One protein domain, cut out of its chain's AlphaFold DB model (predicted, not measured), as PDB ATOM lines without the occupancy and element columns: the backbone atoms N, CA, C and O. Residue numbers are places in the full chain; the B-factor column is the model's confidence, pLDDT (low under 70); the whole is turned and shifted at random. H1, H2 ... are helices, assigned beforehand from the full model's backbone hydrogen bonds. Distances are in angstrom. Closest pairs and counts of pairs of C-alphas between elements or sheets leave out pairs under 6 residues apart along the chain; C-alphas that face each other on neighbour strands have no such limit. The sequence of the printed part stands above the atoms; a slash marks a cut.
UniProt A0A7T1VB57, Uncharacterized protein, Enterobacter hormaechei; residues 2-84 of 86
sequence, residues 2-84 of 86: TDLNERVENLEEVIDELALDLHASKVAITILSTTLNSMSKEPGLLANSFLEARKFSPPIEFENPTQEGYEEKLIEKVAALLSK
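What this domain is: This is residues 2 to 84 of the 86 residues of an uncharacterized protein of Enterobacter hormaechei (UniProt A0A7T1VB57). One long helix, H1, makes the length, and near its last residues a short helical hairpin, H2 and H3, is set off to one side like a head on a shaft. Residues 2 to 25 of H1 stick out as a free arm, H2 runs away from H1, and H3 comes back to it after a long loop, residues 56 to 69; residues 63 to 70, of which residue 70 belongs to H3, stand free. The printed part has 83 residues with three named helices, in the order H1, H2, H3, and no named strand, and its class is all helix. It is only just loose, close to extended, with a radius of gyration of the C-alphas of 17.2 A and spans of 59 by 28 by 14 A.

Where its parts are: Find C-alpha 2 at (152.839, 144.333, 222.703); from there H1, residues 2 to 39, runs 55.6 A to C-alpha 39 at (143.933, 115.470, 176.035). After a tight link of 5 residues you reach Leu 45, where H2 begins; it holds residues 45 to 55 and measures 15.8 A. Residues 56 to 69 have no named element. H3 then holds residues 70 to 82, runs 18.4 A, and ends at C-alpha 82, at (153.379, 121.415, 183.773).

How they stand to each other: Start at H1 and look at its residues 33 to 37, with which alone it touches H2. The closest C-alphas there are those of Asn 37 and Leu 45, 6.3 A apart. H1 and H2 run opposite ways at a steep tilt of 64 degrees. H1 touches H3 with residues 26 to 34 alone, and H3 touches H1 with residues 81 to 82 alone. Their closest C-alphas are those of Ser 33 and Leu 82, 5.2 A apart, and the two helices run the same way at a steep tilt of 47 degrees. H2 and H3 form a helical hairpin: they touch and run opposite ways at a shallow tilt of 24 degrees. Look at Ala 47 and Leu 82 for their closest C-alphas, 4.8 A apart. The helix packing is mostly crossed, but only just: of the 3 pairs that touch, 1 is at a shallow tilt. In H1, H2 and H3 every pair of O i and N i+4 is within hydrogen-bond range.

The domain as a whole: The two C-alphas farthest apart are those of Thr 2 and Lys 41, at 59.6 A. Without the stretches that stand free, the body of 51 residues spans 32 by 22 by 12 A. The link from H2 to H3, 14 residues, is long. The printed part runs from residue 2 to residue 84 and has no cut. Its mean pLDDT is 88.2, and no printed residue is under 70.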
ATOM      1  N   THR A   2     154.125 144.611 223.379       70.31
ATOM      2  CA  THR A   2     152.839 144.333 222.703       70.31
ATOM      3  C   THR A   2     152.877 144.546 221.183       70.31
ATOM      4  O   THR A   2     152.563 143.624 220.448       70.31
ATOM      5  N   ASP A   3     153.403 145.684 220.717       81.62
ATOM      6  CA  ASP A   3     153.517 146.011 219.278       81.62
ATOM      7  C   ASP A   3     154.346 144.996 218.469       81.62
ATOM      8  O   ASP A   3     154.036 144.688 217.324       81.62
ATOM      9  N   LEU A   4     155.395 144.425 219.072       84.50
ATOM     10  CA  LEU A   4     156.218 143.425 218.391       84.50
ATOM     11  C   LEU A   4     155.479 142.090 218.263       84.50
ATOM     12  O   LEU A   4     155.567 141.459 217.218       84.50
ATOM     13  N   ASN A   5     154.752 141.679 219.305       83.50
ATOM     14  CA  ASN A   5     153.985 140.437 219.282       83.50
ATOM     15  C   ASN A   5     152.835 140.518 218.273       83.50
ATOM     16  O   ASN A   5     152.684 139.601 217.480       83.50
ATOM     17  N   GLU A   6     152.109 141.638 218.232       84.75
ATOM     18  CA  GLU A   6     151.049 141.868 217.239       84.75
ATOM     19  C   GLU A   6     151.604 141.854 215.806       84.75
ATOM     20  O   GLU A   6     150.994 141.311 214.889       84.75
ATOM     21  N   ARG A   7     152.800 142.413 215.584       88.81
ATOM     22  CA  ARG A   7     153.459 142.354 214.270       88.81
ATOM     23  C   ARG A   7     153.913 140.947 213.889       88.81
ATOM     24  O   ARG A   7     153.918 140.643 212.703       88.81
ATOM     25  N   VAL A   8     154.327 140.127 214.854       91.94
ATOM     26  CA  VAL A   8     154.692 138.724 214.606       91.94
ATOM     27  C   VAL A   8     153.449 137.911 214.265       91.94
ATOM     28  O   VAL A   8     153.459 137.242 213.242       91.94
ATOM     29  N   GLU A   9     152.374 138.052 215.037       90.38
ATOM     30  CA  GLU A   9     151.099 137.362 214.802       90.38
ATOM     31  C   GLU A   9     150.524 137.701 213.417       90.38
ATOM     32  O   GLU A   9     150.234 136.806 212.630       90.38
ATOM     33  N   ASN A  10     150.512 138.986 213.042       90.88
ATOM     34  CA  ASN A  10     150.097 139.404 211.699       90.88
ATOM     35  C   ASN A  10     150.979 138.809 210.584       90.88
ATOM     36  O   ASN A  10     150.493 138.511 209.495       90.88
ATOM     37  N   LEU A  11     152.291 138.668 210.807       92.00
ATOM     38  CA  LEU A  11     153.184 138.053 209.819       92.00
ATOM     39  C   LEU A  11     152.946 136.545 209.706       92.00
ATOM     40  O   LEU A  11     153.031 136.014 208.601       92.00
ATOM     41  N   GLU A  12     152.660 135.870 210.816       92.88
ATOM     42  CA  GLU A  12     152.319 134.446 210.837       92.88
ATOM     43  C   GLU A  12     151.011 134.186 210.078       92.88
ATOM     44  O   GLU A  12     150.993 133.325 209.202       92.88
ATOM     45  N   GLU A  13     149.973 134.999 210.303       93.31
ATOM     46  CA  GLU A  13     148.711 134.907 209.553       93.31
ATOM     47  C   GLU A  13     148.922 135.095 208.045       93.31
ATOM     48  O   GLU A  13     148.469 134.277 207.243       93.31
ATOM     49  N   VAL A  14     149.679 136.121 207.639       93.19
ATOM     50  CA  VAL A  14     149.982 136.362 206.217       93.19
ATOM     51  C   VAL A  14     150.779 135.203 205.609       93.19
ATOM     52  O   VAL A  14     150.559 134.836 204.453       93.19
ATOM     53  N   ILE A  15     151.710 134.605 206.357       94.44
ATOM     54  CA  ILE A  15     152.468 133.435 205.896       94.44
ATOM     55  C   ILE A  15     151.539 132.237 205.682       94.44
ATOM     56  O   ILE A  15     151.676 131.549 204.665       94.44
ATOM     57  N   ASP A  16     150.602 131.999 206.596       93.88
ATOM     58  CA  ASP A  16     149.650 130.893 206.500       93.88
ATOM     59  C   ASP A  16     148.694 131.067 205.311       93.88
ATOM     60  O   ASP A  16     148.472 130.116 204.550       93.88
ATOM     61  N   GLU A  17     148.200 132.285 205.077       94.62
ATOM     62  CA  GLU A  17     147.389 132.612 203.898       94.62
ATOM     63  C   GLU A  17     148.169 132.383 202.596       94.62
ATOM     64  O   GLU A  17     147.716 131.651 201.709       94.62
ATOM     65  N   LEU A  18     149.394 132.911 202.500       94.00
ATOM     66  CA  LEU A  18     150.256 132.717 201.330       94.00
ATOM     67  C   LEU A  18     150.593 131.237 201.095       94.00
ATOM     68  O   LEU A  18     150.703 130.789 199.948       94.00
ATOM     69  N   ALA A  19     150.765 130.458 202.165       93.44
ATOM     70  CA  ALA A  19     151.016 129.026 202.071       93.44
ATOM     71  C   ALA A  19     149.801 128.274 201.512       93.44
ATOM     72  O   ALA A  19     149.966 127.391 200.657       93.44
ATOM     73  N   LEU A  20     148.591 128.634 201.950       94.50
ATOM     74  CA  LEU A  20     147.349 128.057 201.451       94.50
ATOM     75  C   LEU A  20     147.131 128.394 199.973       94.50
ATOM     76  O   LEU A  20     146.892 127.483 199.175       94.50
ATOM     77  N   ASP A  21     147.305 129.657 199.586       94.81
ATOM     78  CA  ASP A  21     147.176 130.111 198.197       94.81
ATOM     79  C   ASP A  21     148.189 129.430 197.274       94.81
ATOM     80  O   ASP A  21     147.857 128.983 196.166       94.81
ATOM     81  N   LEU A  22     149.429 129.267 197.743       92.38
ATOM     82  CA  LEU A  22     150.456 128.528 197.018       92.38
ATOM     83  C   LEU A  22     150.064 127.058 196.835       92.38
ATOM     84  O   LEU A  22     150.311 126.476 195.772       92.38
ATOM     85  N   HIS A  23     149.491 126.429 197.862       92.38
ATOM     86  CA  HIS A  23     149.050 125.042 197.777       92.38
ATOM     87  C   HIS A  23     147.872 124.892 196.809       92.38
ATOM     88  O   HIS A  23     147.937 124.053 195.907       92.38
ATOM     89  N   ALA A  24     146.857 125.748 196.928       93.69
ATOM     90  CA  ALA A  24     145.705 125.780 196.034       93.69
ATOM     91  C   ALA A  24     146.136 125.978 194.573       93.69
ATOM     92  O   ALA A  24     145.729 125.215 193.694       93.69
ATOM     93  N   SER A  25     147.048 126.920 194.323       93.69
ATOM     94  CA  SER A  25     147.601 127.183 192.991       93.69
ATOM     95  C   SER A  25     148.330 125.967 192.417       93.69
ATOM     96  O   SER A  25     148.108 125.599 191.264       93.69
ATOM     97  N   LYS A  26     149.167 125.284 193.211       91.69
ATOM     98  CA  LYS A  26     149.854 124.058 192.763       91.69
ATOM     99  C   LYS A  26     148.871 122.950 192.399       91.69
ATOM    100  O   LYS A  26     149.079 122.278 191.388       91.69
ATOM    101  N   VAL A  27     147.827 122.751 193.205       92.62
ATOM    102  CA  VAL A  27     146.786 121.748 192.937       92.62
ATOM    103  C   VAL A  27     146.048 122.095 191.646       92.62
ATOM    104  O   VAL A  27     145.945 121.242 190.766       92.62
ATOM    105  N   ALA A  28     145.620 123.349 191.482       92.88
ATOM    106  CA  ALA A  28     144.940 123.813 190.279       92.88
ATOM    107  C   ALA A  28     145.801 123.619 189.020       92.88
ATOM    108  O   ALA A  28     145.349 123.002 188.056       92.88
ATOM    109  N   ILE A  29     147.062 124.066 189.048       91.94
ATOM    110  CA  ILE A  29     148.003 123.898 187.930       91.94
ATOM    111  C   ILE A  29     148.202 122.416 187.618       91.94
ATOM    112  O   ILE A  29     148.181 122.048 186.451       91.94
ATOM    113  N   THR A  30     148.355 121.566 188.636       89.12
ATOM    114  CA  THR A  30     148.551 120.120 188.449       89.12
ATOM    115  C   THR A  30     147.342 119.475 187.780       89.12
ATOM    116  O   THR A  30     147.506 118.699 186.843       89.12
ATOM    117  N   ILE A  31     146.124 119.789 188.227       90.19
ATOM    118  CA  ILE A  31     144.898 119.233 187.639       90.19
ATOM    119  C   ILE A  31     144.750 119.698 186.187       90.19
ATOM    120  O   ILE A  31     144.460 118.887 185.305       90.19
ATOM    121  N   LEU A  32     144.987 120.986 185.921       89.75
ATOM    122  CA  LEU A  32     144.903 121.549 184.575       89.75
ATOM    123  C   LEU A  32     145.972 120.968 183.647       89.75
ATOM    124  O   LEU A  32     145.646 120.565 182.531       89.75
ATOM    125  N   SER A  33     147.225 120.880 184.102       88.75
ATOM    126  CA  SER A  33     148.329 120.336 183.309       88.75
ATOM    127  C   SER A  33     148.109 118.865 182.990       88.75
ATOM    128  O   SER A  33     148.241 118.466 181.837       88.75
ATOM    129  N   THR A  34     147.665 118.088 183.975       86.62
ATOM    130  CA  THR A  34     147.275 116.687 183.810       86.62
ATOM    131  C   THR A  34     146.155 116.550 182.784       86.62
ATOM    132  O   THR A  34     146.291 115.792 181.829       86.62
ATOM    133  N   THR A  35     145.077 117.328 182.922       87.81
ATOM    134  CA  THR A  35     143.934 117.290 181.996       87.81
ATOM    135  C   THR A  35     144.368 117.604 180.564       87.81
ATOM    136  O   THR A  35     144.061 116.854 179.640       87.81
ATOM    137  N   LEU A  36     145.133 118.680 180.373       87.12
ATOM    138  CA  LEU A  36     145.603 119.115 179.059       87.12
ATOM    139  C   LEU A  36     146.612 118.139 178.444       87.12
ATOM    140  O   LEU A  36     146.499 117.818 177.262       87.12
ATOM    141  N   ASN A  37     147.563 117.626 179.226       86.06
ATOM    142  CA  ASN A  37     148.518 116.632 178.740       86.06
ATOM    143  C   ASN A  37     147.837 115.293 178.421       86.06
ATOM    144  O   ASN A  37     148.270 114.623 177.493       86.06
ATOM    145  N   SER A  38     146.771 114.906 179.133       83.69
ATOM    146  CA  SER A  38     145.969 113.718 178.802       83.69
ATOM    147  C   SER A  38     145.086 113.910 177.565       83.69
ATOM    148  O   SER A  38     144.803 112.942 176.863       83.69
ATOM    149  N   MET A  39     144.632 115.137 177.285       84.19
ATOM    150  CA  MET A  39     143.933 115.470 176.035       84.19
ATOM    151  C   MET A  39     144.891 115.531 174.842       84.19
ATOM    152  O   MET A  39     144.512 115.213 173.712       84.19
ATOM    153  N   SER A  40     146.130 115.947 175.090       75.44
ATOM    154  CA  SER A  40     147.219 115.847 174.132       75.44
ATOM    155  C   SER A  40     147.579 114.377 173.896       75.44
ATOM    156  O   SER A  40     147.581 113.558 174.807       75.44
ATOM    157  N   LYS A  41     147.940 114.023 172.660       75.31
ATOM    158  CA  LYS A  41     148.536 112.705 172.364       75.31
ATOM    159  C   LYS A  41     150.020 112.635 172.744       75.31
ATOM    160  O   LYS A  41     150.667 111.624 172.485       75.31
ATOM    161  N   GLU A  42     150.552 113.709 173.318       77.94
ATOM    162  CA  GLU A  42     151.953 113.868 173.683       77.94
ATOM    163  C   GLU A  42     152.075 114.213 175.179       77.94
ATOM    164  O   GLU A  42     151.796 115.350 175.582       77.94
ATOM    165  N   PRO A  43     152.482 113.238 176.015       74.94
ATOM    166  CA  PRO A  43     152.794 113.465 177.421       74.94
ATOM    167  C   PRO A  43     153.883 114.529 177.593       74.94
ATOM    168  O   PRO A  43     154.929 114.466 176.951       74.94
ATOM    169  N   GLY A  44     153.659 115.494 178.487       80.94
ATOM    170  CA  GLY A  44     154.640 116.544 178.782       80.94
ATOM    171  C   GLY A  44     154.706 117.681 177.754       80.94
ATOM    172  O   GLY A  44     155.559 118.559 177.895       80.94
ATOM    173  N   LEU A  45     153.789 117.718 176.777       86.69
ATOM    174  CA  LEU A  45     153.693 118.788 175.775       86.69
ATOM    175  C   LEU A  45     153.708 120.186 176.409       86.69
ATOM    176  O   LEU A  45     154.390 121.083 175.911       86.69
ATOM    177  N   LEU A  46     152.979 120.381 177.512       88.69
ATOM    178  CA  LEU A  46     152.916 121.680 178.184       88.69
ATOM    179  C   LEU A  46     154.258 122.122 178.771       88.69
ATOM    180  O   LEU A  46     154.624 123.288 178.636       88.69
ATOM    181  N   ALA A  47     155.003 121.210 179.396       90.56
ATOM    182  CA  ALA A  47     156.317 121.527 179.948       90.56
ATOM    183  C   ALA A  47     157.318 121.872 178.840       90.56
ATOM    184  O   ALA A  47     158.031 122.867 178.948       90.56
ATOM    185  N   ASN A  48     157.319 121.104 177.747       89.94
ATOM    186  CA  ASN A  48     158.184 121.369 176.597       89.94
ATOM    187  C   ASN A  48     157.848 122.717 175.954       89.94
ATOM    188  O   ASN A  48     158.736 123.531 175.723       89.94
ATOM    189  N   SER A  49     156.558 122.990 175.740       90.06
ATOM    190  CA  SER A  49     156.096 124.260 175.172       90.06
ATOM    191  C   SER A  49     156.489 125.450 176.048       90.06
ATOM    192  O   SER A  49     156.925 126.477 175.533       90.06
ATOM    193  N   PHE A  50     156.383 125.305 177.372       91.44
ATOM    194  CA  PHE A  50     156.831 126.318 178.324       91.44
ATOM    195  C   PHE A  50     158.342 126.572 178.228       91.44
ATOM    196  O   PHE A  50     158.759 127.725 178.121       91.44
ATOM    197  N   LEU A  51     159.162 125.515 178.221       91.75
ATOM    198  CA  LEU A  51     160.619 125.643 178.121       91.75
ATOM    199  C   LEU A  51     161.050 126.265 176.788       91.75
ATOM    200  O   LEU A  51     161.916 127.138 176.782       91.75
ATOM    201  N   GLU A  52     160.432 125.874 175.671       91.56
ATOM    202  CA  GLU A  52     160.700 126.486 174.366       91.56
ATOM    203  C   GLU A  52     160.299 127.965 174.343       91.56
ATOM    204  O   GLU A  52     161.101 128.804 173.938       91.56
ATOM    205  N   ALA A  53     159.111 128.317 174.845       89.88
ATOM    206  CA  ALA A  53     158.677 129.712 174.932       89.88
ATOM    207  C   ALA A  53     159.617 130.555 175.811       89.88
ATOM    208  O   ALA A  53     159.886 131.723 175.506       89.88
ATOM    209  N   ARG A  54     160.179 129.962 176.875       89.50
ATOM    210  CA  ARG A  54     161.096 130.648 177.790       89.50
ATOM    211  C   ARG A  54     162.415 131.033 177.122       89.50
ATOM    212  O   ARG A  54     162.916 132.110 177.419       89.50
ATOM    213  N   LYS A  55     162.931 130.236 176.175       87.25
ATOM    214  CA  LYS A  55     164.171 130.554 175.429       87.25
ATOM    215  C   LYS A  55     164.105 131.888 174.678       87.25
ATOM    216  O   LYS A  55     165.143 132.489 174.424       87.25
ATOM    217  N   PHE A  56     162.902 132.327 174.313       87.81
ATOM    218  CA  PHE A  56     162.665 133.564 173.564       87.81
ATOM    219  C   PHE A  56     162.051 134.680 174.418       87.81
ATOM    220  O   PHE A  56     161.820 135.779 173.919       87.81
ATOM    221  N   SER A  57     161.761 134.405 175.689       84.94
ATOM    222  CA  SER A  57     161.138 135.364 176.597       84.94
ATOM    223  C   SER A  57     162.189 136.238 177.289       84.94
ATOM    224  O   SER A  57     163.282 135.753 177.585       84.94
ATOM    225  N   PRO A  58     161.871 137.506 177.609       85.31
ATOM    226  CA  PRO A  58     162.752 138.334 178.428       85.31
ATOM    227  C   PRO A  58     162.941 137.733 179.835       85.31
ATOM    228  O   PRO A  58     162.066 136.980 180.290       85.31
ATOM    229  N   PRO A  59     164.046 138.054 180.540       83.06
ATOM    230  CA  PRO A  59     164.255 137.682 181.943       83.06
ATOM    231  C   PRO A  59     163.041 138.013 182.815       83.06
ATOM    232  O   PRO A  59     162.332 138.983 182.544       83.06
ATOM    233  N   ILE A  60     162.761 137.181 183.817       84.75
ATOM    234  CA  ILE A  60     161.649 137.449 184.737       84.75
ATOM    235  C   ILE A  60     162.037 138.646 185.608       84.75
ATOM    236  O   ILE A  60     163.051 138.621 186.301       84.75
ATOM    237  N   GLU A  61     161.222 139.697 185.573       84.19
ATOM    238  CA  GLU A  61     161.389 140.835 186.469       84.19
ATOM    239  C   GLU A  61     160.864 140.460 187.857       84.19
ATOM    240  O   GLU A  61     159.680 140.167 188.037       84.19
ATOM    241  N   PHE A  62     161.761 140.444 188.840       85.25
ATOM    242  CA  PHE A  62     161.408 140.230 190.237       85.25
ATOM    243  C   PHE A  62     161.276 141.579 190.940       85.25
ATOM    244  O   PHE A  62     162.191 142.399 190.901       85.25
ATOM    245  N   GLU A  63     160.155 141.794 191.629       83.00
ATOM    246  CA  GLU A  63     159.909 143.022 192.403       83.00
ATOM    247  C   GLU A  63     160.898 143.195 193.570       83.00
ATOM    248  O   GLU A  63     161.153 144.312 194.013       83.00
ATOM    249  N   ASN A  64     161.479 142.091 194.050       81.25
ATOM    250  CA  ASN A  64     162.420 142.056 195.166       81.25
ATOM    251  C   ASN A  64     163.724 141.344 194.772       81.25
ATOM    252  O   ASN A  64     163.690 140.454 193.920       81.25
ATOM    253  N   PRO A  65     164.867 141.663 195.419       82.19
ATOM    254  CA  PRO A  65     166.127 140.972 195.168       82.19
ATOM    255  C   PRO A  65     165.989 139.470 195.420       82.19
ATOM    256  O   PRO A  65     165.681 139.036 196.533       82.19
ATOM    257  N   THR A  66     166.243 138.669 194.391       86.19
ATOM    258  CA  THR A  66     166.259 137.211 194.490       86.19
ATOM    259  C   THR A  66     167.683 136.693 194.625       86.19
ATOM    260  O   THR A  66     168.647 137.336 194.212       86.19
ATOM    261  N   GLN A  67     167.826 135.504 195.203       86.06
ATOM    262  CA  GLN A  67     169.117 134.822 195.255       86.06
ATOM    263  C   GLN A  67     169.613 134.485 193.840       86.06
ATOM    264  O   GLN A  67     168.814 134.283 192.923       86.06
ATOM    265  N   GLU A  68     170.930 134.383 193.675       84.69
ATOM    266  CA  GLU A  68     171.526 133.873 192.440       84.69
ATOM    267  C   GLU A  68     170.985 132.465 192.134       84.69
ATOM    268  O   GLU A  68     170.844 131.625 193.031       84.69
ATOM    269  N   GLY A  69     170.626 132.208 190.874       87.19
ATOM    270  CA  GLY A  69     170.046 130.929 190.461       87.19
ATOM    271  C   GLY A  69     168.549 130.759 190.773       87.19
ATOM    272  O   GLY A  69     168.009 129.658 190.641       87.19
ATOM    273  N   TYR A  70     167.870 131.791 191.295       89.25
ATOM    274  CA  TYR A  70     166.452 131.690 191.664       89.25
ATOM    275  C   TYR A  70     165.543 131.545 190.444       89.25
ATOM    276  O   TYR A  70     164.585 130.773 190.484       89.25
ATOM    277  N   GLU A  71     165.850 132.258 189.363       87.88
ATOM    278  CA  GLU A  71     165.064 132.214 188.135       87.88
ATOM    279  C   GLU A  71     165.083 130.813 187.513       87.88
ATOM    280  O   GLU A  71     164.034 130.276 187.162       87.88
ATOM    281  N   GLU A  72     166.248 130.171 187.468       90.19
ATOM    282  CA  GLU A  72     166.417 128.806 186.975       90.19
ATOM    283  C   GLU A  72     165.613 127.818 187.822       90.19
ATOM    284  O   GLU A  72     164.835 127.027 187.286       90.19
ATOM    285  N   LYS A  73     165.703 127.923 189.156       91.44
ATOM    286  CA  LYS A  73     164.902 127.098 190.076       91.44
ATOM    287  C   LYS A  73     163.403 127.321 189.890       91.44
ATOM    288  O   LYS A  73     162.618 126.378 190.009       91.44
ATOM    289  N   LEU A  74     162.984 128.558 189.627       91.06
ATOM    290  CA  LEU A  74     161.588 128.885 189.361       91.06
ATOM    291  C   LEU A  74     161.118 128.228 188.059       91.06
ATOM    292  O   LEU A  74     160.076 127.574 188.054       91.06
ATOM    293  N   ILE A  75     161.904 128.341 186.987       92.56
ATOM    294  CA  ILE A  75     161.624 127.717 185.688       92.56
ATOM    295  C   ILE A  75     161.520 126.195 185.832       92.56
ATOM    296  O   ILE A  75     160.535 125.610 185.377       92.56
ATOM    297  N   GLU A  76     162.471 125.552 186.514       92.50
ATOM    298  CA  GLU A  76     162.444 124.107 186.785       92.50
ATOM    299  C   GLU A  76     161.171 123.694 187.532       92.50
ATOM    300  O   GLU A  76     160.505 122.716 187.177       92.50
ATOM    301  N   LYS A  77     160.787 124.470 188.550       92.06
ATOM    302  CA  LYS A  77     159.607 124.193 189.371       92.06
ATOM    303  C   LYS A  77     158.306 124.348 188.588       92.06
ATOM    304  O   LYS A  77     157.396 123.542 188.778       92.06
ATOM    305  N   VAL A  78     158.216 125.339 187.701       91.69
ATOM    306  CA  VAL A  78     157.067 125.512 186.801       91.69
ATOM    307  C   VAL A  78     157.010 124.370 185.787       91.69
ATOM    308  O   VAL A  78     155.968 123.728 185.662       91.69
ATOM    309  N   ALA A  79     158.125 124.039 185.132       91.56
ATOM    310  CA  ALA A  79     158.182 122.937 184.173       91.56
ATOM    311  C   ALA A  79     157.752 121.598 184.805       91.56
ATOM    312  O   ALA A  79     156.982 120.851 184.202       91.56
ATOM    313  N   ALA A  80     158.162 121.325 186.048       90.44
ATOM    314  CA  ALA A  80     157.770 120.121 186.785       90.44
ATOM    315  C   ALA A  80     156.270 120.059 187.139       90.44
ATOM    316  O   ALA A  80     155.706 118.968 187.250       90.44
ATOM    317  N   LEU A  81     155.611 121.206 187.340       89.75
ATOM    318  CA  LEU A  81     154.157 121.269 187.536       89.75
ATOM    319  C   LEU A  81     153.404 121.048 186.216       89.75
ATOM    320  O   LEU A  81     152.338 120.431 186.200       89.75
ATOM    321  N   LEU A  82     153.970 121.523 185.107       90.19
ATOM    322  CA  LEU A  82     153.379 121.415 183.773       90.19
ATOM    323  C   LEU A  82     153.605 120.053 183.105       90.19
ATOM    324  O   LEU A  82     152.895 119.722 182.159       90.19
ATOM    325  N   SER A  83     154.560 119.249 183.577       88.31
ATOM    326  CA  SER A  83     154.868 117.926 183.013       88.31
ATOM    327  C   SER A  83     154.000 116.794 183.566       88.31
ATOM    328  O   SER A  83     154.153 115.645 183.153       88.31
ATOM    329  N   LYS A  84     153.094 117.092 184.505       83.56
ATOM    330  CA  LYS A  84     152.237 116.092 185.147       83.56
ATOM    331  C   LYS A  84     151.261 115.472 184.145       83.56
ATOM    332  O   LYS A  84     150.677 116.163 183.310       83.56
TER     333      LYS A  84